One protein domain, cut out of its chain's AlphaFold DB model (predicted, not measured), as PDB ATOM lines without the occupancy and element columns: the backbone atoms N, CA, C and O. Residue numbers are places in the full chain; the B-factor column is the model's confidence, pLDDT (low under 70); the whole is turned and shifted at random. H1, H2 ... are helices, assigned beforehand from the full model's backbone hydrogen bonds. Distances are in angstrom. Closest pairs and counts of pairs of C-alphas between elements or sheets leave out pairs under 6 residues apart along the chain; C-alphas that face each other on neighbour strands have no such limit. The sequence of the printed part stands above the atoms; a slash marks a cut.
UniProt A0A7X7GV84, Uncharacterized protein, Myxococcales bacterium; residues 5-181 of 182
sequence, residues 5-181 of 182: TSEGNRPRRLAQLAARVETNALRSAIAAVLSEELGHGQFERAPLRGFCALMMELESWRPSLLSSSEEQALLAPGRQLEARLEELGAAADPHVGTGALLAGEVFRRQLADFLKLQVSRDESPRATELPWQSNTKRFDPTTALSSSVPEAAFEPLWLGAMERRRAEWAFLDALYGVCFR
ATOM      1  N   THR A   5     -10.164 -38.107  16.383       57.41
ATOM      2  CA  THR A   5     -10.899 -39.367  16.536       57.41
ATOM      3  C   THR A   5     -11.130 -40.078  15.210       57.41
ATOM      4  O   THR A   5     -10.843 -41.265  15.131       57.41
ATOM      5  N   SER A   6     -11.553 -39.387  14.144       65.00
ATOM      6  CA  SER A   6     -11.921 -40.092  12.909       65.00
ATOM      7  C   SER A   6     -10.749 -40.641  12.117       65.00
ATOM      8  O   SER A   6     -10.726 -41.837  11.821       65.00
ATOM      9  N   GLU A   7      -9.754 -39.816  11.809       69.00
ATOM     10  CA  GLU A   7      -8.563 -40.274  11.088       69.00
ATOM     11  C   GLU A   7      -7.707 -41.203  11.962       69.00
ATOM     12  O   GLU A   7      -7.220 -42.225  11.484       69.00
ATOM     13  N   GLY A   8      -7.604 -40.935  13.270       73.38
ATOM     14  CA  GLY A   8      -6.842 -41.779  14.197       73.38
ATOM     15  C   GLY A   8      -7.410 -43.192  14.365       73.38
ATOM     16  O   GLY A   8      -6.650 -44.150  14.506       73.38
ATOM     17  N   ASN A   9      -8.733 -43.358  14.300       84.19
ATOM     18  CA  ASN A   9      -9.384 -44.665  14.449       84.19
ATOM     19  C   ASN A   9      -9.585 -45.416  13.130       84.19
ATOM     20  O   ASN A   9      -9.973 -46.589  13.133       84.19
ATOM     21  N   ARG A  10      -9.316 -44.784  11.986       87.62
ATOM     22  CA  ARG A  10      -9.516 -45.396  10.670       87.62
ATOM     23  C   ARG A  10      -8.743 -46.714  10.482       87.62
ATOM     24  O   ARG A  10      -9.377 -47.672  10.034       87.62
ATOM     25  N   PRO A  11      -7.460 -46.845  10.887       91.62
ATOM     26  CA  PRO A  11      -6.762 -48.130  10.831       91.62
ATOM     27  C   PRO A  11      -7.463 -49.238  11.628       91.62
ATOM     28  O   PRO A  11      -7.554 -50.375  11.167       91.62
ATOM     29  N   ARG A  12      -8.026 -48.908  12.798       91.75
ATOM     30  CA  ARG A  12      -8.766 -49.868  13.631       91.75
ATOM     31  C   ARG A  12     -10.009 -50.386  12.910       91.75
ATOM     32  O   ARG A  12     -10.207 -51.598  12.862       91.75
ATOM     33  N   ARG A  13     -10.806 -49.499  12.304       92.25
ATOM     34  CA  ARG A  13     -11.996 -49.892  11.526       92.25
ATOM     35  C   ARG A  13     -11.641 -50.752  10.315       92.25
ATOM     36  O   ARG A  13     -12.300 -51.755  10.062       92.25
ATOM     37  N   LEU A  14     -10.576 -50.400   9.592       93.88
ATOM     38  CA  LEU A  14     -10.097 -51.186   8.450       93.88
ATOM     39  C   LEU A  14      -9.636 -52.587   8.869       93.88
ATOM     40  O   LEU A  14      -9.980 -53.563   8.206       93.88
ATOM     41  N   ALA A  15      -8.913 -52.703   9.986       95.06
ATOM     42  CA  ALA A  15      -8.491 -53.993  10.528       95.06
ATOM     43  C   ALA A  15      -9.691 -54.864  10.937       95.06
ATOM     44  O   ALA A  15      -9.738 -56.048  10.601       95.06
ATOM     45  N   GLN A  16     -10.685 -54.273  11.609       94.38
ATOM     46  CA  GLN A  16     -11.929 -54.959  11.973       94.38
ATOM     47  C   GLN A  16     -12.691 -55.450  10.739       94.38
ATOM     48  O   GLN A  16     -13.155 -56.587  10.720       94.38
ATOM     49  N   LEU A  17     -12.791 -54.624   9.696       94.75
ATOM     50  CA  LEU A  17     -13.474 -54.988   8.458       94.75
ATOM     51  C   LEU A  17     -12.735 -56.109   7.707       94.75
ATOM     52  O   LEU A  17     -13.351 -57.102   7.320       94.75
ATOM     53  N   ALA A  18     -11.410 -55.997   7.561       95.00
ATOM     54  CA  ALA A  18     -10.581 -57.011   6.906       95.00
ATOM     55  C   ALA A  18     -10.691 -58.388   7.586       95.00
ATOM     56  O   ALA A  18     -10.692 -59.419   6.913       95.00
ATOM     57  N   ALA A  19     -10.827 -58.417   8.913       95.81
ATOM     58  CA  ALA A  19     -10.990 -59.658   9.666       95.81
ATOM     59  C   ALA A  19     -12.325 -60.380   9.396       95.81
ATOM     60  O   ALA A  19     -12.439 -61.565   9.702       95.81
ATOM     61  N   ARG A  20     -13.331 -59.685   8.846       94.94
ATOM     62  CA  ARG A  20     -14.720 -60.165   8.771       94.94
ATOM     63  C   ARG A  20     -15.206 -60.484   7.361       94.94
ATOM     64  O   ARG A  20     -16.123 -61.283   7.224       94.94
ATOM     65  N   VAL A  21     -14.623 -59.874   6.330       92.88
ATOM     66  CA  VAL A  21     -14.979 -60.161   4.930       92.88
ATOM     67  C   VAL A  21     -14.624 -61.600   4.551       92.88
ATOM     68  O   VAL A  21     -13.593 -62.116   4.996       92.88
ATOM     69  N   GLU A  22     -15.439 -62.260   3.723       89.50
ATOM     70  CA  GLU A  22     -15.252 -63.696   3.473       89.50
ATOM     71  C   GLU A  22     -14.119 -63.977   2.477       89.50
ATOM     72  O   GLU A  22     -13.315 -64.894   2.676       89.50
ATOM     73  N   THR A  23     -14.004 -63.174   1.414       89.88
ATOM     74  CA  THR A  23     -13.086 -63.470   0.305       89.88
ATOM     75  C   THR A  23     -11.666 -62.962   0.564       89.88
ATOM     76  O   THR A  23     -11.442 -61.860   1.068       89.88
ATOM     77  N   ASN A  24     -10.665 -63.753   0.159       91.00
ATOM     78  CA  ASN A  24      -9.258 -63.339   0.228       91.00
ATOM     79  C   ASN A  24      -8.974 -62.114  -0.652       91.00
ATOM     80  O   ASN A  24      -8.120 -61.306  -0.296       91.00
ATOM     81  N   ALA A  25      -9.684 -61.968  -1.777       89.44
ATOM     82  CA  ALA A  25      -9.547 -60.822  -2.673       89.44
ATOM     83  C   ALA A  25      -9.964 -59.523  -1.969       89.44
ATOM     84  O   ALA A  25      -9.154 -58.603  -1.845       89.44
ATOM     85  N   LEU A  26     -11.175 -59.493  -1.401       89.38
ATOM     86  CA  LEU A  26     -11.682 -58.331  -0.676       89.38
ATOM     87  C   LEU A  26     -10.842 -58.040   0.574       89.38
ATOM     88  O   LEU A  26     -10.473 -56.891   0.821       89.38
ATOM     89  N   ARG A  27     -10.451 -59.083   1.319       93.75
ATOM     90  CA  ARG A  27      -9.553 -58.948   2.475       93.75
ATOM     91  C   ARG A  27      -8.220 -58.316   2.098       93.75
ATOM     92  O   ARG A  27      -7.761 -57.418   2.797       93.75
ATOM     93  N   SER A  28      -7.616 -58.762   1.000       91.62
ATOM     94  CA  SER A  28      -6.336 -58.233   0.518       91.62
ATOM     95  C   SER A  28      -6.469 -56.783   0.064       91.62
ATOM     96  O   SER A  28      -5.606 -55.968   0.383       91.62
ATOM     97  N   ALA A  29      -7.567 -56.435  -0.612       89.94
ATOM     98  CA  ALA A  29      -7.845 -55.061  -1.017       89.94
ATOM     99  C   ALA A  29      -7.993 -54.128   0.199       89.94
ATOM    100  O   ALA A  29      -7.362 -53.075   0.236       89.94
ATOM    101  N   ILE A  30      -8.747 -54.527   1.231       92.56
ATOM    102  CA  ILE A  30      -8.892 -53.742   2.470       92.56
ATOM    103  C   ILE A  30      -7.560 -53.662   3.230       92.56
ATOM    104  O   ILE A  30      -7.200 -52.597   3.732       92.56
ATOM    105  N   ALA A  31      -6.797 -54.756   3.288       93.38
ATOM    106  CA  ALA A  31      -5.481 -54.777   3.923       93.38
ATOM    107  C   ALA A  31      -4.475 -53.854   3.216       93.38
ATOM    108  O   ALA A  31      -3.650 -53.235   3.885       93.38
ATOM    109  N   ALA A  32      -4.562 -53.711   1.890       90.69
ATOM    110  CA  ALA A  32      -3.769 -52.732   1.151       90.69
ATOM    111  C   ALA A  32      -4.109 -51.299   1.592       90.69
ATOM    112  O   ALA A  32      -3.196 -50.535   1.896       90.69
ATOM    113  N   VAL A  33      -5.399 -50.964   1.748       89.62
ATOM    114  CA  VAL A  33      -5.818 -49.662   2.312       89.62
ATOM    115  C   VAL A  33      -5.258 -49.466   3.715       89.62
ATOM    116  O   VAL A  33      -4.673 -48.430   4.005       89.62
ATOM    117  N   LEU A  34      -5.394 -50.470   4.583       92.81
ATOM    118  CA  LEU A  34      -4.852 -50.419   5.940       92.81
ATOM    119  C   LEU A  34      -3.334 -50.193   5.947       92.81
ATOM    120  O   LEU A  34      -2.837 -49.421   6.764       92.81
ATOM    121  N   SER A  35      -2.599 -50.850   5.047       92.31
ATOM    122  CA  SER A  35      -1.151 -50.683   4.919       92.31
ATOM    123  C   SER A  35      -0.782 -49.237   4.588       92.31
ATOM    124  O   SER A  35       0.103 -48.684   5.237       92.31
ATOM    125  N   GLU A  36      -1.493 -48.611   3.649       88.19
ATOM    126  CA  GLU A  36      -1.315 -47.195   3.297       88.19
ATOM    127  C   GLU A  36      -1.601 -46.273   4.495       88.19
ATOM    128  O   GLU A  36      -0.788 -45.408   4.820       88.19
ATOM    129  N   GLU A  37      -2.708 -46.492   5.217       86.88
ATOM    130  CA  GLU A  37      -3.054 -45.695   6.410       86.88
ATOM    131  C   GLU A  37      -2.012 -45.810   7.532       86.88
ATOM    132  O   GLU A  37      -1.802 -44.873   8.302       86.88
ATOM    133  N   LEU A  38      -1.332 -46.953   7.620       90.19
ATOM    134  CA  LEU A  38      -0.259 -47.206   8.584       90.19
ATOM    135  C   LEU A  38       1.133 -46.816   8.057       90.19
ATOM    136  O   LEU A  38       2.137 -47.152   8.689       90.19
ATOM    137  N   GLY A  39       1.225 -46.156   6.897       88.56
ATOM    138  CA  GLY A  39       2.502 -45.768   6.294       88.56
ATOM    139  C   GLY A  39       3.402 -46.965   5.970       88.56
ATOM    140  O   GLY A  39       4.624 -46.879   6.089       88.56
ATOM    141  N   HIS A  40       2.806 -48.113   5.641       90.12
ATOM    142  CA  HIS A  40       3.474 -49.406   5.470       90.12
ATOM    143  C   HIS A  40       4.318 -49.828   6.682       90.12
ATOM    144  O   HIS A  40       5.413 -50.374   6.539       90.12
ATOM    145  N   GLY A  41       3.827 -49.537   7.890       89.44
ATOM    146  CA  GLY A  41       4.526 -49.825   9.144       89.44
ATOM    147  C   GLY A  41       5.578 -48.780   9.527       89.44
ATOM    148  O   GLY A  41       6.252 -48.941  10.541       89.44
ATOM    149  N   GLN A  42       5.716 -47.703   8.753       88.50
ATOM    150  CA  GLN A  42       6.597 -46.580   9.058       88.50
ATOM    151  C   GLN A  42       5.733 -45.380   9.446       88.50
ATOM    152  O   GLN A  42       5.175 -44.708   8.582       88.50
ATOM    153  N   PHE A  43       5.635 -45.087  10.748       85.25
ATOM    154  CA  PHE A  43       4.783 -44.004  11.259       85.25
ATOM    155  C   PHE A  43       5.071 -42.645  10.599       85.25
ATOM    156  O   PHE A  43       4.149 -41.891  10.305       85.25
ATOM    157  N   GLU A  44       6.335 -42.371  10.267       84.31
ATOM    158  CA  GLU A  44       6.746 -41.144   9.569       84.31
ATOM    159  C   GLU A  44       6.073 -40.952   8.197       84.31
ATOM    160  O   GLU A  44       6.006 -39.826   7.697       84.31
ATOM    161  N   ARG A  45       5.559 -42.037   7.604       83.56
ATOM    162  CA  ARG A  45       4.849 -42.073   6.318       83.56
ATOM    163  C   ARG A  45       3.328 -42.164   6.467       83.56
ATOM    164  O   ARG A  45       2.635 -42.118   5.456       83.56
ATOM    165  N   ALA A  46       2.803 -42.325   7.681       84.44
ATOM    166  CA  ALA A  46       1.369 -42.463   7.901       84.44
ATOM    167  C   ALA A  46       0.649 -41.122   7.642       84.44
ATOM    168  O   ALA A  46       1.093 -40.093   8.168       84.44
ATOM    169  N   PRO A  47      -0.491 -41.102   6.920       79.94
ATOM    170  CA  PRO A  47      -1.268 -39.879   6.685       79.94
ATOM    171  C   PRO A  47      -1.631 -39.126   7.971       79.94
ATOM    172  O   PRO A  47      -1.631 -37.893   7.998       79.94
ATOM    173  N   LEU A  48      -1.862 -39.867   9.062       82.75
ATOM    174  CA  LEU A  48      -2.145 -39.315  10.388       82.75
ATOM    175  C   LEU A  48      -1.067 -38.328  10.862       82.75
ATOM    176  O   LEU A  48      -1.400 -37.314  11.469       82.75
ATOM    177  N   ARG A  49       0.212 -38.576  10.560       83.00
ATOM    178  CA  ARG A  49       1.306 -37.676  10.950       83.00
ATOM    179  C   ARG A  49       1.171 -36.308  10.295       83.00
ATOM    180  O   ARG A  49       1.289 -35.296  10.980       83.00
ATOM    181  N   GLY A  50       0.908 -36.269   8.990       77.50
ATOM    182  CA  GLY A  50       0.724 -35.000   8.290       77.50
ATOM    183  C   GLY A  50      -0.547 -34.277   8.752       77.50
ATOM    184  O   GLY A  50      -0.548 -33.054   8.844       77.50
ATOM    185  N   PHE A  51      -1.603 -35.010   9.125       77.75
ATOM    186  CA  PHE A  51      -2.787 -34.408   9.749       77.75
ATOM    187  C   PHE A  51      -2.457 -33.774  11.105       77.75
ATOM    188  O   PHE A  51      -2.836 -32.634  11.355       77.75
ATOM    189  N   CYS A  52      -1.693 -34.463  11.958       79.69
ATOM    190  CA  CYS A  52      -1.210 -33.895  13.217       79.69
ATOM    191  C   CYS A  52      -0.357 -32.638  12.994       79.69
ATOM    192  O   CYS A  52      -0.544 -31.658  13.711       79.69
ATOM    193  N   ALA A  53       0.530 -32.643  11.994       78.88
ATOM    194  CA  ALA A  53       1.337 -31.476  11.642       78.88
ATOM    195  C   ALA A  53       0.462 -30.281  11.227       78.88
ATOM    196  O   ALA A  53       0.623 -29.197  11.778       78.88
ATOM    197  N   LEU A  54      -0.529 -30.498  10.353       76.12
ATOM    198  CA  LEU A  54      -1.497 -29.465   9.966       76.12
ATOM    199  C   LEU A  54      -2.248 -28.903  11.182       76.12
ATOM    200  O   LEU A  54      -2.379 -27.692  11.331       76.12
ATOM    201  N   MET A  55      -2.726 -29.768  12.077       77.81
ATOM    202  CA  MET A  55      -3.430 -29.317  13.281       77.81
ATOM    203  C   MET A  55      -2.535 -28.481  14.202       77.81
ATOM    204  O   MET A  55      -3.014 -27.510  14.778       77.81
ATOM    205  N   MET A  56      -1.246 -28.819  14.320       80.56
ATOM    206  CA  MET A  56      -0.290 -28.014  15.087       80.56
ATOM    207  C   MET A  56      -0.084 -26.622  14.480       80.56
ATOM    208  O   MET A  56       0.034 -25.650  15.222       80.56
ATOM    209  N   GLU A  57      -0.072 -26.504  13.152       78.00
ATOM    210  CA  GLU A  57       0.022 -25.206  12.470       78.00
ATOM    211  C   GLU A  57      -1.232 -24.351  12.686       78.00
ATOM    212  O   GLU A  57      -1.142 -23.139  12.902       78.00
ATOM    213  N   LEU A  58      -2.399 -24.997  12.704       76.75
ATOM    214  CA  LEU A  58      -3.688 -24.355  12.956       76.75
ATOM    215  C   LEU A  58      -3.961 -24.080  14.443       76.75
ATOM    216  O   LEU A  58      -4.942 -23.407  14.753       76.75
ATOM    217  N   GLU A  59      -3.118 -24.541  15.376       79.62
ATOM    218  CA  GLU A  59      -3.351 -24.352  16.819       79.62
ATOM    219  C   GLU A  59      -3.438 -22.863  17.187       79.62
ATOM    220  O   GLU A  59      -4.220 -22.480  18.051       79.62
ATOM    221  N   SER A  60      -2.704 -21.999  16.479       78.69
ATOM    222  CA  SER A  60      -2.777 -20.543  16.670       78.69
ATOM    223  C   SER A  60      -4.141 -19.931  16.319       78.69
ATOM    224  O   SER A  60      -4.457 -18.838  16.783       78.69
ATOM    225  N   TRP A  61      -4.956 -20.624  15.518       77.06
ATOM    226  CA  TRP A  61      -6.306 -20.199  15.134       77.06
ATOM    227  C   TRP A  61      -7.367 -20.721  16.106       77.06
ATOM    228  O   TRP A  61      -8.548 -20.386  15.986       77.06
ATOM    229  N   ARG A  62      -6.970 -21.552  17.078       77.62
ATOM    230  CA  ARG A  62      -7.874 -22.055  18.103       77.62
ATOM    231  C   ARG A  62      -8.319 -20.898  19.007       77.62
ATOM    232  O   ARG A  62      -7.469 -20.170  19.522       77.62
ATOM    233  N   PRO A  63      -9.629 -20.729  19.260       77.38
ATOM    234  CA  PRO A  63     -10.109 -19.694  20.169       77.38
ATOM    235  C   PRO A  63      -9.509 -19.872  21.572       77.38
ATOM    236  O   PRO A  63      -9.573 -20.956  22.150       77.38
ATOM    237  N   SER A  64      -8.923 -18.806  22.119       74.31
ATOM    238  CA  SER A  64      -8.117 -18.839  23.348       74.31
ATOM    239  C   SER A  64      -8.925 -18.954  24.647       74.31
ATOM    240  O   SER A  64      -8.347 -19.234  25.695       74.31
ATOM    241  N   LEU A  65     -10.247 -18.758  24.600       66.12
ATOM    242  CA  LEU A  65     -11.135 -18.755  25.768       66.12
ATOM    243  C   LEU A  65     -12.465 -19.443  25.443       66.12
ATOM    244  O   LEU A  65     -13.475 -18.783  25.218       66.12
ATOM    245  N   LEU A  66     -12.458 -20.775  25.415       79.00
ATOM    246  CA  LEU A  66     -13.680 -21.579  25.371       79.00
ATOM    247  C   LEU A  66     -13.911 -22.202  26.744       79.00
ATOM    248  O   LEU A  66     -13.009 -22.822  27.314       79.00
ATOM    249  N   SER A  67     -15.127 -22.085  27.269       84.62
ATOM    250  CA  SER A  67     -15.574 -22.955  28.355       84.62
ATOM    251  C   SER A  67     -15.572 -24.414  27.891       84.62
ATOM    252  O   SER A  67     -15.714 -24.717  26.702       84.62
ATOM    253  N   SER A  68     -15.473 -25.357  28.831       84.00
ATOM    254  CA  SER A  68     -15.531 -26.786  28.493       84.00
ATOM    255  C   SER A  68     -16.833 -27.176  27.781       84.00
ATOM    256  O   SER A  68     -16.823 -28.092  26.962       84.00
ATOM    257  N   SER A  69     -17.946 -26.491  28.059       85.25
ATOM    258  CA  SER A  69     -19.222 -26.694  27.360       85.25
ATOM    259  C   SER A  69     -19.192 -26.194  25.916       85.25
ATOM    260  O   SER A  69     -19.694 -26.882  25.030       85.25
ATOM    261  N   GLU A  70     -18.576 -25.040  25.656       85.81
ATOM    262  CA  GLU A  70     -18.442 -24.508  24.294       85.81
ATOM    263  C   GLU A  70     -17.507 -25.384  23.465       85.81
ATOM    264  O   GLU A  70     -17.842 -25.752  22.343       85.81
ATOM    265  N   GLU A  71     -16.382 -25.818  24.036       85.88
ATOM    266  CA  GLU A  71     -15.491 -26.765  23.365       85.88
ATOM    267  C   GLU A  71     -16.217 -28.079  23.029       85.88
ATOM    268  O   GLU A  71     -16.065 -28.618  21.932       85.88
ATOM    269  N   GLN A  72     -17.049 -28.594  23.939       85.31
ATOM    270  CA  GLN A  72     -17.857 -29.781  23.657       85.31
ATOM    271  C   GLN A  72     -18.853 -29.553  22.518       85.31
ATOM    272  O   GLN A  72     -18.971 -30.428  21.660       85.31
ATOM    273  N   ALA A  73     -19.528 -28.403  22.485       85.56
ATOM    274  CA  ALA A  73     -20.472 -28.063  21.426       85.56
ATOM    275  C   ALA A  73     -19.780 -27.945  20.057       85.56
ATOM    276  O   ALA A  73     -20.256 -28.525  19.083       85.56
ATOM    277  N   LEU A  74     -18.617 -27.285  19.997       87.00
ATOM    278  CA  LEU A  74     -17.826 -27.145  18.767       87.00
ATOM    279  C   LEU A  74     -17.335 -28.498  18.229       87.00
ATOM    280  O   LEU A  74     -17.267 -28.703  17.020       87.00
ATOM    281  N   LEU A  75     -17.002 -29.438  19.120       87.12
ATOM    282  CA  LEU A  75     -16.496 -30.763  18.748       87.12
ATOM    283  C   LEU A  75     -17.598 -31.812  18.530       87.12
ATOM    284  O   LEU A  75     -17.307 -32.900  18.024       87.12
ATOM    285  N   ALA A  76     -18.843 -31.525  18.916       90.12
ATOM    286  CA  ALA A  76     -19.946 -32.479  18.845       90.12
ATOM    287  C   ALA A  76     -20.181 -33.047  17.430       90.12
ATOM    288  O   ALA A  76     -20.306 -34.271  17.331       90.12
ATOM    289  N   PRO A  77     -20.160 -32.250  16.338       91.50
ATOM    290  CA  PRO A  77     -20.361 -32.781  14.988       91.50
ATOM    291  C   PRO A  77     -19.335 -33.856  14.609       91.50
ATOM    292  O   PRO A  77     -19.700 -34.919  14.107       91.50
ATOM    293  N   GLY A  78     -18.053 -33.620  14.902       89.94
ATOM    294  CA  GLY A  78     -16.983 -34.575  14.602       89.94
ATOM    295  C   GLY A  78     -17.110 -35.873  15.403       89.94
ATOM    296  O   GLY A  78     -16.910 -36.958  14.859       89.94
ATOM    297  N   ARG A  79     -17.515 -35.784  16.679       90.75
ATOM    298  CA  ARG A  79     -17.764 -36.968  17.522       90.75
ATOM    299  C   ARG A  79     -18.965 -37.781  17.042       90.75
ATOM    300  O   ARG A  79     -18.912 -39.007  17.072       90.75
ATOM    301  N   GLN A  80     -20.031 -37.113  16.602       92.12
ATOM    302  CA  GLN A  80     -21.212 -37.776  16.045       92.12
ATOM    303  C   GLN A  80     -20.888 -38.489  14.738       92.12
ATOM    304  O   GLN A  80     -21.267 -39.648  14.578       92.12
ATOM    305  N   LEU A  81     -20.153 -37.828  13.833       92.75
ATOM    306  CA  LEU A  81     -19.661 -38.468  12.617       92.75
ATOM    307  C   LEU A  81     -18.875 -39.722  12.982       92.75
ATOM    308  O   LEU A  81     -19.199 -40.800  12.500       92.75
ATOM    309  N   GLU A  82     -17.902 -39.592  13.881       91.56
ATOM    310  CA  GLU A  82     -17.050 -40.705  14.270       91.56
ATOM    311  C   GLU A  82     -17.828 -41.899  14.828       91.56
ATOM    312  O   GLU A  82     -17.592 -43.028  14.407       91.56
ATOM    313  N   ALA A  83     -18.798 -41.661  15.713       92.50
ATOM    314  CA  ALA A  83     -19.660 -42.723  16.226       92.50
ATOM    315  C   ALA A  83     -20.387 -43.468  15.091       92.50
ATOM    316  O   ALA A  83     -20.413 -44.697  15.078       92.50
ATOM    317  N   ARG A  84     -20.890 -42.746  14.079       94.69
ATOM    318  CA  ARG A  84     -21.499 -43.369  12.893       94.69
ATOM    319  C   ARG A  84     -20.497 -44.157  12.057       94.69
ATOM    320  O   ARG A  84     -20.843 -45.208  11.523       94.69
ATOM    321  N   LEU A  85     -19.258 -43.684  11.933       92.94
ATOM    322  CA  LEU A  85     -18.224 -44.411  11.189       92.94
ATOM    323  C   LEU A  85     -17.843 -45.719  11.886       92.94
ATOM    324  O   LEU A  85     -17.601 -46.721  11.213       92.94
ATOM    325  N   GLU A  86     -17.803 -45.709  13.215       92.94
ATOM    326  CA  GLU A  86     -17.599 -46.901  14.037       92.94
ATOM    327  C   GLU A  86     -18.741 -47.906  13.875       92.94
ATOM    328  O   GLU A  86     -18.479 -49.078  13.612       92.94
ATOM    329  N   GLU A  87     -19.993 -47.447  13.942       94.25
ATOM    330  CA  GLU A  87     -21.173 -48.288  13.702       94.25
ATOM    331  C   GLU A  87     -21.128 -48.950  12.319       94.25
ATOM    332  O   GLU A  87     -21.362 -50.152  12.202       94.25
ATOM    333  N   LEU A  88     -20.765 -48.199  11.273       94.12
ATOM    334  CA  LEU A  88     -20.646 -48.730   9.912       94.12
ATOM    335  C   LEU A  88     -19.501 -49.744   9.776       94.12
ATOM    336  O   LEU A  88     -19.669 -50.769   9.120       94.12
ATOM    337  N   GLY A  89     -18.351 -49.496  10.411       89.88
ATOM    338  CA  GLY A  89     -17.235 -50.452  10.441       89.88
ATOM    339  C   GLY A  89     -17.558 -51.735  11.221       89.88
ATOM    340  O   GLY A  89     -17.047 -52.812  10.900       89.88
ATOM    341  N   ALA A  90     -18.443 -51.632  12.213       92.56
ATOM    342  CA  ALA A  90     -18.908 -52.736  13.047       92.56
ATOM    343  C   ALA A  90     -20.230 -53.372  12.570       92.56
ATOM    344  O   ALA A  90     -20.694 -54.323  13.198       92.56
ATOM    345  N   ALA A  91     -20.818 -52.902  11.464       94.50
ATOM    346  CA  ALA A  91     -22.103 -53.378  10.944       94.50
ATOM    347  C   ALA A  91     -22.115 -54.901  10.783       94.50
ATOM    348  O   ALA A  91     -21.114 -55.454  10.338       94.50
ATOM    349  N   ALA A  92     -23.217 -55.577  11.133       93.44
ATOM    350  CA  ALA A  92     -23.297 -57.043  11.184       93.44
ATOM    351  C   ALA A  92     -22.909 -57.719   9.855       93.44
ATOM    352  O   ALA A  92     -22.148 -58.686   9.866       93.44
ATOM    353  N   ASP A  93     -23.349 -57.154   8.731       95.62
ATOM    354  CA  ASP A  93     -22.899 -57.533   7.394       95.62
ATOM    355  C   ASP A  93     -21.636 -56.729   7.008       95.62
ATOM    356  O   ASP A  93     -21.698 -55.495   6.917       95.62
ATOM    357  N   PRO A  94     -20.479 -57.379   6.772       95.06
ATOM    358  CA  PRO A  94     -19.242 -56.693   6.397       95.06
ATOM    359  C   PRO A  94     -19.322 -55.986   5.031       95.06
ATOM    360  O   PRO A  94     -18.532 -55.077   4.762       95.06
ATOM    361  N   HIS A  95     -20.282 -56.322   4.167       95.12
ATOM    362  CA  HIS A  95     -20.482 -55.607   2.907       95.12
ATOM    363  C   HIS A  95     -21.037 -54.198   3.129       95.12
ATOM    364  O   HIS A  95     -20.663 -53.283   2.398       95.12
ATOM    365  N   VAL A  96     -21.803 -53.968   4.201       96.62
ATOM    366  CA  VAL A  96     -22.206 -52.611   4.614       96.62
ATOM    367  C   VAL A  96     -20.971 -51.778   4.965       96.62
ATOM    368  O   VAL A  96     -20.789 -50.675   4.447       96.62
ATOM    369  N   GLY A  97     -20.055 -52.325   5.769       95.00
ATOM    370  CA  GLY A  97     -18.790 -51.653   6.086       95.00
ATOM    371  C   GLY A  97     -17.915 -51.413   4.850       95.00
ATOM    372  O   GLY A  97     -17.289 -50.360   4.719       95.00
ATOM    373  N   THR A  98     -17.925 -52.347   3.897       94.12
ATOM    374  CA  THR A  98     -17.212 -52.215   2.614       94.12
ATOM    375  C   THR A  98     -17.795 -51.096   1.748       94.12
ATOM    376  O   THR A  98     -17.048 -50.286   1.198       94.12
ATOM    377  N   GLY A  99     -19.121 -50.995   1.661       94.56
ATOM    378  CA  GLY A  99     -19.805 -49.918   0.944       94.56
ATOM    379  C   GLY A  99     -19.523 -48.549   1.556       94.56
ATOM    380  O   GLY A  99     -19.214 -47.588   0.849       94.56
ATOM    381  N   ALA A 100     -19.535 -48.481   2.889       95.12
ATOM    382  CA  ALA A 100     -19.161 -47.283   3.630       95.12
ATOM    383  C   ALA A 100     -17.695 -46.877   3.386       95.12
ATOM    384  O   ALA A 100     -17.409 -45.689   3.227       95.12
ATOM    385  N   LEU A 101     -16.770 -47.841   3.314       92.31
ATOM    386  CA  LEU A 101     -15.369 -47.588   2.966       92.31
ATOM    387  C   LEU A 101     -15.241 -46.987   1.559       92.31
ATOM    388  O   LEU A 101     -14.586 -45.960   1.397       92.31
ATOM    389  N   LEU A 102     -15.896 -47.586   0.560       90.69
ATOM    390  CA  LEU A 102     -15.877 -47.108  -0.827       90.69
ATOM    391  C   LEU A 102     -16.365 -45.661  -0.949       90.69
ATOM    392  O   LEU A 102     -15.677 -44.821  -1.533       90.69
ATOM    393  N   ALA A 103     -17.530 -45.356  -0.369       91.38
ATOM    394  CA  ALA A 103     -18.074 -44.000  -0.368       91.38
ATOM    395  C   ALA A 103     -17.147 -43.015   0.364       91.38
ATOM    396  O   ALA A 103     -16.892 -41.919  -0.137       91.38
ATOM    397  N   GLY A 104     -16.586 -43.438   1.502       88.88
ATOM    398  CA  GLY A 104     -15.638 -42.644   2.276       88.88
ATOM    399  C   GLY A 104     -14.368 -42.299   1.498       88.88
ATOM    400  O   GLY A 104     -13.883 -41.177   1.609       88.88
ATOM    401  N   GLU A 105     -13.849 -43.202   0.662       85.75
ATOM    402  CA  GLU A 105     -12.680 -42.917  -0.183       85.75
ATOM    403  C   GLU A 105     -12.954 -41.857  -1.246       85.75
ATOM    404  O   GLU A 105     -12.132 -40.959  -1.462       85.75
ATOM    405  N   VAL A 106     -14.127 -41.923  -1.879       85.69
ATOM    406  CA  VAL A 106     -14.561 -40.907  -2.843       85.69
ATOM    407  C   VAL A 106     -14.710 -39.555  -2.151       85.69
ATOM    408  O   VAL A 106     -14.149 -38.563  -2.623       85.69
ATOM    409  N   PHE A 107     -15.408 -39.520  -1.013       84.38
ATOM    410  CA  PHE A 107     -15.614 -38.292  -0.253       84.38
ATOM    411  C   PHE A 107     -14.294 -37.692   0.237       84.38
ATOM    412  O   PHE A 107     -14.057 -36.501   0.056       84.38
ATOM    413  N   ARG A 108     -13.394 -38.511   0.791       80.75
ATOM    414  CA  ARG A 108     -12.085 -38.069   1.288       80.75
ATOM    415  C   ARG A 108     -11.243 -37.441   0.177       80.75
ATOM    416  O   ARG A 108     -10.570 -36.442   0.423       80.75
ATOM    417  N   ARG A 109     -11.293 -37.987  -1.047       80.25
ATOM    418  CA  ARG A 109     -10.639 -37.387  -2.223       80.25
ATOM    419  C   ARG A 109     -11.255 -36.032  -2.572       80.25
ATOM    420  O   ARG A 109     -10.525 -35.054  -2.671       80.25
ATOM    421  N   GLN A 110     -12.583 -35.961  -2.677       83.19
ATOM    422  CA  GLN A 110     -13.296 -34.712  -2.971       83.19
ATOM    423  C   GLN A 110     -13.029 -33.624  -1.923       83.19
ATOM    424  O   GLN A 110     -12.787 -32.473  -2.279       83.19
ATOM    425  N   LEU A 111     -13.042 -33.984  -0.637       81.19
ATOM    426  CA  LEU A 111     -12.769 -33.063   0.461       81.19
ATOM    427  C   LEU A 111     -11.319 -32.573   0.428       81.19
ATOM    428  O   LEU A 111     -11.087 -31.378   0.573       81.19
ATOM    429  N   ALA A 112     -10.350 -33.463   0.197       76.56
ATOM    430  CA  ALA A 112      -8.945 -33.079   0.074       76.56
ATOM    431  C   ALA A 112      -8.711 -32.120  -1.107       76.56
ATOM    432  O   ALA A 112      -8.029 -31.108  -0.943       76.56
ATOM    433  N   ASP A 113      -9.313 -32.395  -2.268       78.94
ATOM    434  CA  ASP A 113      -9.228 -31.523  -3.445       78.94
ATOM    435  C   ASP A 113      -9.864 -30.152  -3.171       78.94
ATOM    436  O   ASP A 113      -9.284 -29.112  -3.495       78.94
ATOM    437  N   PHE A 114     -11.024 -30.132  -2.509       81.69
ATOM    438  CA  PHE A 114     -11.687 -28.898  -2.097       81.69
ATOM    439  C   PHE A 114     -10.838 -28.083  -1.112       81.69
ATOM    440  O   PHE A 114     -10.634 -26.888  -1.331       81.69
ATOM    441  N   LEU A 115     -10.313 -28.710  -0.054       76.19
ATOM    442  CA  LEU A 115      -9.475 -28.039   0.942       76.19
ATOM    443  C   LEU A 115      -8.184 -27.511   0.319       76.19
ATOM    444  O   LEU A 115      -7.789 -26.386   0.608       76.19
ATOM    445  N   LYS A 116      -7.566 -28.270  -0.594       74.44
ATOM    446  CA  LYS A 116      -6.408 -27.805  -1.366       74.44
ATOM    447  C   LYS A 116      -6.729 -26.519  -2.129       74.44
ATOM    448  O   LYS A 116      -5.929 -25.588  -2.092       74.44
ATOM    449  N   LEU A 117      -7.887 -26.462  -2.789       77.75
ATOM    450  CA  LEU A 117      -8.334 -25.265  -3.501       77.75
ATOM    451  C   LEU A 117      -8.569 -24.084  -2.552       77.75
ATOM    452  O   LEU A 117      -8.156 -22.977  -2.886       77.75
ATOM    453  N   GLN A 118      -9.191 -24.296  -1.387       76.56
ATOM    454  CA  GLN A 118      -9.419 -23.206  -0.428       76.56
ATOM    455  C   GLN A 118      -8.109 -22.682   0.164       76.56
ATOM    456  O   GLN A 118      -7.876 -21.481   0.125       76.56
ATOM    457  N   VAL A 119      -7.213 -23.567   0.611       69.75
ATOM    458  CA  VAL A 119      -5.905 -23.171   1.161       69.75
ATOM    459  C   VAL A 119      -5.053 -22.457   0.110       69.75
ATOM    460  O   VAL A 119      -4.384 -21.488   0.429       69.75
ATOM    461  N   SER A 120      -5.113 -22.871  -1.162       68.31
ATOM    462  CA  SER A 120      -4.358 -22.203  -2.237       68.31
ATOM    463  C   SER A 120      -4.822 -20.778  -2.565       68.31
ATOM    464  O   SER A 120      -4.132 -20.082  -3.305       68.31
ATOM    465  N   ARG A 121      -5.999 -20.362  -2.077       70.62
ATOM    466  CA  ARG A 121      -6.559 -19.020  -2.308       70.62
ATOM    467  C   ARG A 121      -6.160 -18.012  -1.230       70.62
ATOM    468  O   ARG A 121      -6.223 -16.821  -1.512       70.62
ATOM    469  N   ASP A 122      -5.763 -18.473  -0.046       63.97
ATOM    470  CA  ASP A 122      -5.243 -17.620   1.024       63.97
ATOM    471  C   ASP A 122      -3.711 -17.530   0.926       63.97
ATOM    472  O   ASP A 122      -3.013 -18.542   0.895       63.97
ATOM    473  N   GLU A 123      -3.154 -16.315   0.897       53.44
ATOM    474  CA  GLU A 123      -1.698 -16.077   0.800       53.44
ATOM    475  C   GLU A 123      -0.925 -16.327   2.124       53.44
ATOM    476  O   GLU A 123       0.252 -15.985   2.239       53.44
ATOM    477  N   SER A 124      -1.544 -16.932   3.147       50.38
ATOM    478  CA  SER A 124      -0.904 -17.316   4.422       50.38
ATOM    479  C   SER A 124      -1.778 -18.339   5.172       50.38
ATOM    480  O   SER A 124      -2.992 -18.137   5.189       50.38
ATOM    481  N   PRO A 125      -1.247 -19.399   5.826       49.81
ATOM    482  CA  PRO A 125       0.134 -19.653   6.240       49.81
ATOM    483  C   PRO A 125       0.904 -20.535   5.252       49.81
ATOM    484  O   PRO A 125       0.325 -21.181   4.383       49.81
ATOM    485  N   ARG A 126       2.237 -20.539   5.412       54.06
ATOM    486  CA  ARG A 126       3.210 -21.381   4.695       54.06
ATOM    487  C   ARG A 126       2.587 -22.731   4.365       54.06
ATOM    488  O   ARG A 126       2.251 -23.474   5.275       54.06
ATOM    489  N   ALA A 127       2.442 -23.003   3.070       47.69
ATOM    490  CA  ALA A 127       2.031 -24.282   2.518       47.69
ATOM    491  C   ALA A 127       3.091 -25.346   2.838       47.69
ATOM    492  O   ALA A 127       3.814 -25.822   1.964       47.69
ATOM    493  N   THR A 128       3.242 -25.670   4.115       49.03
ATOM    494  CA  THR A 128       3.869 -26.898   4.555       49.03
ATOM    495  C   THR A 128       3.048 -28.006   3.924       49.03
ATOM    496  O   THR A 128       1.817 -27.942   3.937       49.03
ATOM    497  N   GLU A 129       3.734 -28.938   3.269       55.16
ATOM    498  CA  GLU A 129       3.147 -30.017   2.485       55.16
ATOM    499  C   GLU A 129       1.942 -30.609   3.216       55.16
ATOM    500  O   GLU A 129       2.092 -31.383   4.165       55.16
ATOM    501  N   LEU A 130       0.732 -30.201   2.810       55.91
ATOM    502  CA  LEU A 130      -0.478 -30.688   3.460       55.91
ATOM    503  C   LEU A 130      -0.427 -32.220   3.376       55.91
ATOM    504  O   LEU A 130       0.043 -32.748   2.368       55.91
ATOM    505  N   PRO A 131      -0.907 -32.974   4.374       54.12
ATOM    506  CA  PRO A 131      -0.839 -34.442   4.396       54.12
ATOM    507  C   PRO A 131      -1.298 -35.123   3.096       54.12
ATOM    508  O   PRO A 131      -0.862 -36.224   2.775       54.12
ATOM    509  N   TRP A 132      -2.185 -34.472   2.339       56.72
ATOM    510  CA  TRP A 132      -2.704 -34.938   1.054       56.72
ATOM    511  C   TRP A 132      -1.884 -34.511  -0.182       56.72
ATOM    512  O   TRP A 132      -2.257 -34.871  -1.297       56.72
ATOM    513  N   GLN A 133      -0.815 -33.729  -0.014       47.50
ATOM    514  CA  GLN A 133       0.078 -33.243  -1.072       47.50
ATOM    515  C   GLN A 133       1.248 -34.192  -1.358       47.50
ATOM    516  O   GLN A 133       1.765 -34.159  -2.475       47.50
ATOM    517  N   SER A 134       1.646 -35.063  -0.419       43.28
ATOM    518  CA  SER A 134       2.732 -36.011  -0.691       43.28
ATOM    519  C   SER A 134       2.254 -37.225  -1.512       43.28
ATOM    520  O   SER A 134       1.416 -38.019  -1.095       43.28
ATOM    521  N   ASN A 135       2.864 -37.337  -2.696       42.78
ATOM    522  CA  ASN A 135       3.076 -38.514  -3.545       42.78
ATOM    523  C   ASN A 135       1.975 -39.090  -4.469       42.78
ATOM    524  O   ASN A 135       0.982 -39.690  -4.072       42.78
ATOM    525  N   THR A 136       2.253 -38.928  -5.773       42.03
ATOM    526  CA  THR A 136       2.516 -39.987  -6.774       42.03
ATOM    527  C   THR A 136       1.797 -41.338  -6.602       42.03
ATOM    528  O   THR A 136       2.008 -42.061  -5.640       42.03
ATOM    529  N   LYS A 137       0.979 -41.707  -7.608       45.38
ATOM    530  CA  LYS A 137       0.276 -43.004  -7.747       45.38
ATOM    531  C   LYS A 137      -0.311 -43.534  -6.433       45.38
ATOM    532  O   LYS A 137       0.016 -44.630  -5.988       45.38
ATOM    533  N   ARG A 138      -1.234 -42.775  -5.843       56.56
ATOM    534  CA  ARG A 138      -2.084 -43.288  -4.768       56.56
ATOM    535  C   ARG A 138      -2.778 -44.557  -5.270       56.56
ATOM    536  O   ARG A 138      -3.429 -44.506  -6.316       56.56
ATOM    537  N   PHE A 139      -2.605 -45.674  -4.563       60.28
ATOM    538  CA  PHE A 139      -3.435 -46.863  -4.744       60.28
ATOM    539  C   PHE A 139      -4.891 -46.397  -4.823       60.28
ATOM    540  O   PHE A 139      -5.320 -45.620  -3.970       60.28
ATOM    541  N   ASP A 140      -5.612 -46.780  -5.880       67.38
ATOM    542  CA  ASP A 140      -7.042 -46.516  -5.967       67.38
ATOM    543  C   ASP A 140      -7.780 -47.705  -5.351       67.38
ATOM    544  O   ASP A 140      -8.044 -48.699  -6.041       67.38
ATOM    545  N   PRO A 141      -8.113 -47.634  -4.052       68.88
ATOM    546  CA  PRO A 141      -8.797 -48.723  -3.387       68.88
ATOM    547  C   PRO A 141     -10.160 -48.990  -4.010       68.88
ATOM    548  O   PRO A 141     -10.643 -50.110  -3.917       68.88
ATOM    549  N   THR A 142     -10.771 -48.013  -4.688       73.50
ATOM    550  CA  THR A 142     -12.114 -48.179  -5.245       73.50
ATOM    551  C   THR A 142     -12.141 -49.180  -6.396       73.50
ATOM    552  O   THR A 142     -13.056 -50.001  -6.464       73.50
ATOM    553  N   THR A 143     -11.101 -49.216  -7.232       75.94
ATOM    554  CA  THR A 143     -10.978 -50.191  -8.327       75.94
ATOM    555  C   THR A 143     -10.734 -51.613  -7.798       75.94
ATOM    556  O   THR A 143     -11.385 -52.569  -8.225       75.94
ATOM    557  N   ALA A 144      -9.832 -51.768  -6.824       72.50
ATOM    558  CA  ALA A 144      -9.522 -53.075  -6.237       72.50
ATOM    559  C   ALA A 144     -10.684 -53.635  -5.394       72.50
ATOM    560  O   ALA A 144     -10.969 -54.831  -5.434       72.50
ATOM    561  N   LEU A 145     -11.374 -52.769  -4.647       76.31
ATOM    562  CA  LEU A 145     -12.519 -53.151  -3.826       76.31
ATOM    563  C   LEU A 145     -13.735 -53.490  -4.695       76.31
ATOM    564  O   LEU A 145     -14.325 -54.544  -4.495       76.31
ATOM    565  N   SER A 146     -14.083 -52.661  -5.686       75.25
ATOM    566  CA  SER A 146     -15.276 -52.891  -6.524       75.25
ATOM    567  C   SER A 146     -15.214 -54.189  -7.330       75.25
ATOM    568  O   SER A 146     -16.223 -54.874  -7.457       75.25
ATOM    569  N   SER A 147     -14.032 -54.573  -7.814       81.25
ATOM    570  CA  SER A 147     -13.829 -55.828  -8.553       81.25
ATOM    571  C   SER A 147     -13.842 -57.087  -7.677       81.25
ATOM    572  O   SER A 147     -13.929 -58.195  -8.204       81.25
ATOM    573  N   SER A 148     -13.760 -56.937  -6.351       81.31
ATOM    574  CA  SER A 148     -13.630 -58.052  -5.403       81.31
ATOM    575  C   SER A 148     -14.927 -58.403  -4.666       81.31
ATOM    576  O   SER A 148     -14.922 -59.331  -3.852       81.31
ATOM    577  N   VAL A 149     -16.017 -57.664  -4.902       83.81
ATOM    578  CA  VAL A 149     -17.291 -57.858  -4.195       83.81
ATOM    579  C   VAL A 149     -18.256 -58.698  -5.041       83.81
ATOM    580  O   VAL A 149     -18.471 -58.368  -6.208       83.81
ATOM    581  N   PRO A 150     -18.856 -59.773  -4.489       86.31
ATOM    582  CA  PRO A 150     -19.863 -60.552  -5.208       86.31
ATOM    583  C   PRO A 150     -21.132 -59.737  -5.497       86.31
ATOM    584  O   PRO A 150     -21.542 -58.912  -4.684       86.31
ATOM    585  N   GLU A 151     -21.816 -60.026  -6.609       89.12
ATOM    586  CA  GLU A 151     -23.075 -59.348  -6.981       89.12
ATOM    587  C   GLU A 151     -24.154 -59.440  -5.893       89.12
ATOM    588  O   GLU A 151     -24.869 -58.475  -5.637       89.12
ATOM    589  N   ALA A 152     -24.223 -60.574  -5.185       90.38
ATOM    590  CA  ALA A 152     -25.147 -60.775  -4.067       90.38
ATOM    591  C   ALA A 152     -24.957 -59.758  -2.922       90.38
ATOM    592  O   ALA A 152     -25.861 -59.570  -2.113       90.38
ATOM    593  N   ALA A 153     -23.805 -59.088  -2.858       92.12
ATOM    594  CA  ALA A 153     -23.496 -58.069  -1.866       92.12
ATOM    595  C   ALA A 153     -23.753 -56.628  -2.349       92.12
ATOM    596  O   ALA A 153     -23.462 -55.678  -1.621       92.12
ATOM    597  N   PHE A 154     -24.303 -56.419  -3.550       93.31
ATOM    598  CA  PHE A 154     -24.535 -55.068  -4.078       93.31
ATOM    599  C   PHE A 154     -25.540 -54.260  -3.251       93.31
ATOM    600  O   PHE A 154     -25.326 -53.069  -3.030       93.31
ATOM    601  N   GLU A 155     -26.602 -54.889  -2.748       96.56
ATOM    602  CA  GLU A 155     -27.574 -54.219  -1.880       96.56
ATOM    603  C   GLU A 155     -26.964 -53.769  -0.536       96.56
ATOM    604  O   GLU A 155     -27.037 -52.573  -0.233       96.56
ATOM    605  N   PRO A 156     -26.297 -54.636   0.258       96.00
ATOM    606  CA  PRO A 156     -25.659 -54.192   1.497       96.00
ATOM    607  C   PRO A 156     -24.509 -53.203   1.259       96.00
ATOM    608  O   PRO A 156     -24.357 -52.257   2.038       96.00
ATOM    609  N   LEU A 157     -23.745 -53.336   0.166       94.25
ATOM    610  CA  LEU A 157     -22.777 -52.312  -0.254       94.25
ATOM    611  C   LEU A 157     -23.449 -50.948  -0.449       94.25
ATOM    612  O   LEU A 157     -22.975 -49.933   0.065       94.25
ATOM    613  N   TRP A 158     -24.539 -50.914  -1.216       96.06
ATOM    614  CA  TRP A 158     -25.261 -49.683  -1.510       96.06
ATOM    615  C   TRP A 158     -25.801 -49.037  -0.234       96.06
ATOM    616  O   TRP A 158     -25.614 -47.835  -0.030       96.06
ATOM    617  N   LEU A 159     -26.380 -49.838   0.665       97.56
ATOM    618  CA  LEU A 159     -26.833 -49.379   1.976       97.56
ATOM    619  C   LEU A 159     -25.690 -48.722   2.761       97.56
ATOM    620  O   LEU A 159     -25.830 -47.591   3.225       97.56
ATOM    621  N   GLY A 160     -24.540 -49.389   2.862       97.25
ATOM    622  CA  GLY A 160     -23.370 -48.850   3.553       97.25
ATOM    623  C   GLY A 160     -22.857 -47.542   2.957       97.25
ATOM    624  O   GLY A 160     -22.553 -46.596   3.688       97.25
ATOM    625  N   ALA A 161     -22.807 -47.459   1.626       96.31
ATOM    626  CA  ALA A 161     -22.413 -46.249   0.913       96.31
ATOM    627  C   ALA A 161     -23.386 -45.085   1.177       96.31
ATOM    628  O   ALA A 161     -22.954 -43.961   1.452       96.31
ATOM    629  N   MET A 162     -24.694 -45.352   1.139       98.00
ATOM    630  CA  MET A 162     -25.732 -44.363   1.433       98.00
ATOM    631  C   MET A 162     -25.664 -43.866   2.878       98.00
ATOM    632  O   MET A 162     -25.702 -42.656   3.105       98.00
ATOM    633  N   GLU A 163     -25.550 -44.769   3.851       98.00
ATOM    634  CA  GLU A 163     -25.489 -44.408   5.271       98.00
ATOM    635  C   GLU A 163     -24.224 -43.609   5.596       98.00
ATOM    636  O   GLU A 163     -24.292 -42.580   6.273       98.00
ATOM    637  N   ARG A 164     -23.079 -43.997   5.019       95.94
ATOM    638  CA  ARG A 164     -21.848 -43.203   5.094       95.94
ATOM    639  C   ARG A 164     -22.070 -41.794   4.558       95.94
ATOM    640  O   ARG A 164     -21.732 -40.821   5.233       95.94
ATOM    641  N   ARG A 165     -22.658 -41.678   3.365       95.25
ATOM    642  CA  ARG A 165     -22.897 -40.383   2.725       95.25
ATOM    643  C   ARG A 165     -23.845 -39.506   3.542       95.25
ATOM    644  O   ARG A 165     -23.604 -38.307   3.659       95.25
ATOM    645  N   ARG A 166     -24.901 -40.088   4.119       97.12
ATOM    646  CA  ARG A 166     -25.826 -39.391   5.027       97.12
ATOM    647  C   ARG A 166     -25.099 -38.859   6.259       97.12
ATOM    648  O   ARG A 166     -25.296 -37.698   6.607       97.12
ATOM    649  N   ALA A 167     -24.239 -39.667   6.881       95.62
ATOM    650  CA  ALA A 167     -23.459 -39.252   8.048       95.62
ATOM    651  C   ALA A 167     -22.488 -38.104   7.720       95.62
ATOM    652  O   ALA A 167     -22.416 -37.124   8.460       95.62
ATOM    653  N   GLU A 168     -21.782 -38.186   6.591       93.25
ATOM    654  CA  GLU A 168     -20.885 -37.120   6.124       93.25
ATOM    655  C   GLU A 168     -21.639 -35.828   5.803       93.25
ATOM    656  O   GLU A 168     -21.171 -34.742   6.136       93.25
ATOM    657  N   TRP A 169     -22.819 -35.926   5.188       94.81
ATOM    658  CA  TRP A 169     -23.639 -34.752   4.900       94.81
ATOM    659  C   TRP A 169     -24.170 -34.098   6.179       94.81
ATOM    660  O   TRP A 169     -24.045 -32.889   6.347       94.81
ATOM    661  N   ALA A 170     -24.675 -34.900   7.120       95.00
ATOM    662  CA  ALA A 170     -25.119 -34.412   8.422       95.00
ATOM    663  C   ALA A 170     -23.984 -33.722   9.196       95.00
ATOM    664  O   ALA A 170     -24.213 -32.711   9.859       95.00
ATOM    665  N   PHE A 171     -22.750 -34.227   9.079       93.19
ATOM    666  CA  PHE A 171     -21.569 -33.564   9.630       93.19
ATOM    667  C   PHE A 171     -21.340 -32.181   9.011       93.19
ATOM    668  O   PHE A 171     -21.119 -31.226   9.753       93.19
ATOM    669  N   LEU A 172     -21.417 -32.053   7.683       91.75
ATOM    670  CA  LEU A 172     -21.250 -30.765   7.002       91.75
ATOM    671  C   LEU A 172     -22.354 -29.767   7.382       91.75
ATOM    672  O   LEU A 172     -22.048 -28.606   7.650       91.75
ATOM    673  N   ASP A 173     -23.610 -30.212   7.474       94.44
ATOM    674  CA  ASP A 173     -24.733 -29.373   7.914       94.44
ATOM    675  C   ASP A 173     -24.552 -28.895   9.365       94.44
ATOM    676  O   ASP A 173     -24.775 -27.722   9.682       94.44
ATOM    677  N   ALA A 174     -24.109 -29.787  10.255       92.69
ATOM    678  CA  ALA A 174     -23.838 -29.451  11.648       92.69
ATOM    679  C   ALA A 174     -22.634 -28.503  11.787       92.69
ATOM    680  O   ALA A 174     -22.699 -27.542  12.555       92.69
ATOM    681  N   LEU A 175     -21.570 -28.721  11.006       90.06
ATOM    682  CA  LEU A 175     -20.412 -27.827  10.942       90.06
ATOM    683  C   LEU A 175     -20.814 -26.438  10.435       90.06
ATOM    684  O   LEU A 175     -20.402 -25.433  11.010       90.06
ATOM    685  N   TYR A 176     -21.668 -26.364   9.411       90.69
ATOM    686  CA  TYR A 176     -22.224 -25.096   8.943       90.69
ATOM    687  C   TYR A 176     -23.001 -24.378  10.054       90.69
ATOM    688  O   TYR A 176     -22.848 -23.171  10.235       90.69
ATOM    689  N   GLY A 177     -23.799 -25.120  10.826       90.50
ATOM    690  CA  GLY A 177     -24.481 -24.595  12.007       90.50
ATOM    691  C   GLY A 177     -23.506 -23.958  12.998       90.50
ATOM    692  O   GLY A 177     -23.704 -22.811  13.376       90.50
ATOM    693  N   VAL A 178     -22.423 -24.660  13.334       86.75
ATOM    694  CA  VAL A 178     -21.377 -24.168  14.245       86.75
ATOM    695  C   VAL A 178     -20.672 -22.917  13.711       86.75
ATOM    696  O   VAL A 178     -20.420 -21.983  14.468       86.75
ATOM    697  N   CYS A 179     -20.337 -22.884  12.422       84.81
ATOM    698  CA  CYS A 179     -19.548 -21.796  11.847       84.81
ATOM    699  C   CYS A 179     -20.374 -20.549  11.496       84.81
ATOM    700  O   CYS A 179     -19.824 -19.448  11.483       84.81
ATOM    701  N   PHE A 180     -21.663 -20.703  11.170       86.06
ATOM    702  CA  PHE A 180     -22.434 -19.639  10.512       86.06
ATOM    703  C   PHE A 180     -23.818 -19.359  11.103       86.06
ATOM    704  O   PHE A 180     -24.336 -18.262  10.882       86.06
ATOM    705  N   ARG A 181     -24.444 -20.289  11.838       74.62
ATOM    706  CA  ARG A 181     -25.724 -20.003  12.509       74.62
ATOM    707  C   ARG A 181     -25.436 -19.446  13.902       74.62
ATOM    708  O   ARG A 181     -24.978 -20.172  14.774       74.62
TER     709      ARG A 181
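Overview. This is residues 5 to 181 of the 182 residues of an uncharacterized protein of Myxococcales bacterium (UniProt A0A7X7GV84). Most of the helices run roughly along one long axis: H7, the longest, has H4 antiparallel beside it, and H5 starts against H7 and then splays away from it. H1 packs beside H4, H2 folds back along H1, H3 lies farther along toward the other end, and the short H6 sits between H2 and H5. The printed part has 177 residues with seven named helices, H1 to H7 in chain order, and no named strand, and its class is all helix. It is compact, with a radius of gyration of the C-alphas of 17.3 A, and only just elongated, spanning 52 by 34 by 26 A.

Arrangement. Start with H7, residues 151 to 180. H5, residues 94 to 119, is the hub, touching four helices; its residues 95 to 104 touch residues 153 to 165 of H7, the closest C-alphas being those of Gly 99 and Leu 157, 4.0 A apart. These two run the same way at 38 degrees, a tilt only just steep. H4, residues 68 to 89, touches H7, opposite ways at a shallow tilt of 8 degrees, closest at C-alphas 77 and 171, 5.5 A. H4 and H5 form a hairpin, closest at C-alphas 89 and 97, 4.8 A. H1, residues 5 to 18, touches H4, closest at C-alphas 6 and 82, 5.3 A; H1, H4, H5 and H7 form a bundle, four helices packed together. H2, residues 24 to 37, makes a hairpin with H1, closest at C-alphas 18 and 27, 4.9 A. H6, residues 141 to 146, touches H2, closest at C-alphas 29 and 145, 5.8 A. H3, residues 47 to 61, touches no helix; C-alphas 7 and 48, the closest of H1 and H3, are 6.5 A apart. Every O i to N i+4 pair is within hydrogen-bond range in H2, H5 and H6; the counts are 8 of 10 in H1, 9 of 11 in H3, 16 of 18 in H4 and 24 of 26 in H7.

Along the chain. Find C-alpha 151 at (-23.075, -59.348, -6.981); from there H7 runs 43.4 A to C-alpha 180 at (-22.434, -19.639, 10.512). H5 is 36.5 A long and H4 29.8 A, with a kink of 51 degrees near residue 75. C-alpha 5, where H1 begins, is at (-10.899, -39.367, 16.536).

Size, cuts and confidence. The C-alphas farthest apart, those of Leu 65 and Glu 151, are 53.5 A apart. The printed part has no cut. The link from H5 to H6, residues 120 to 140, is long. Mean pLDDT of the printed part is 83.1; residues 5 to 7, 65, 119 to 120 and 122 to 141 are under 70.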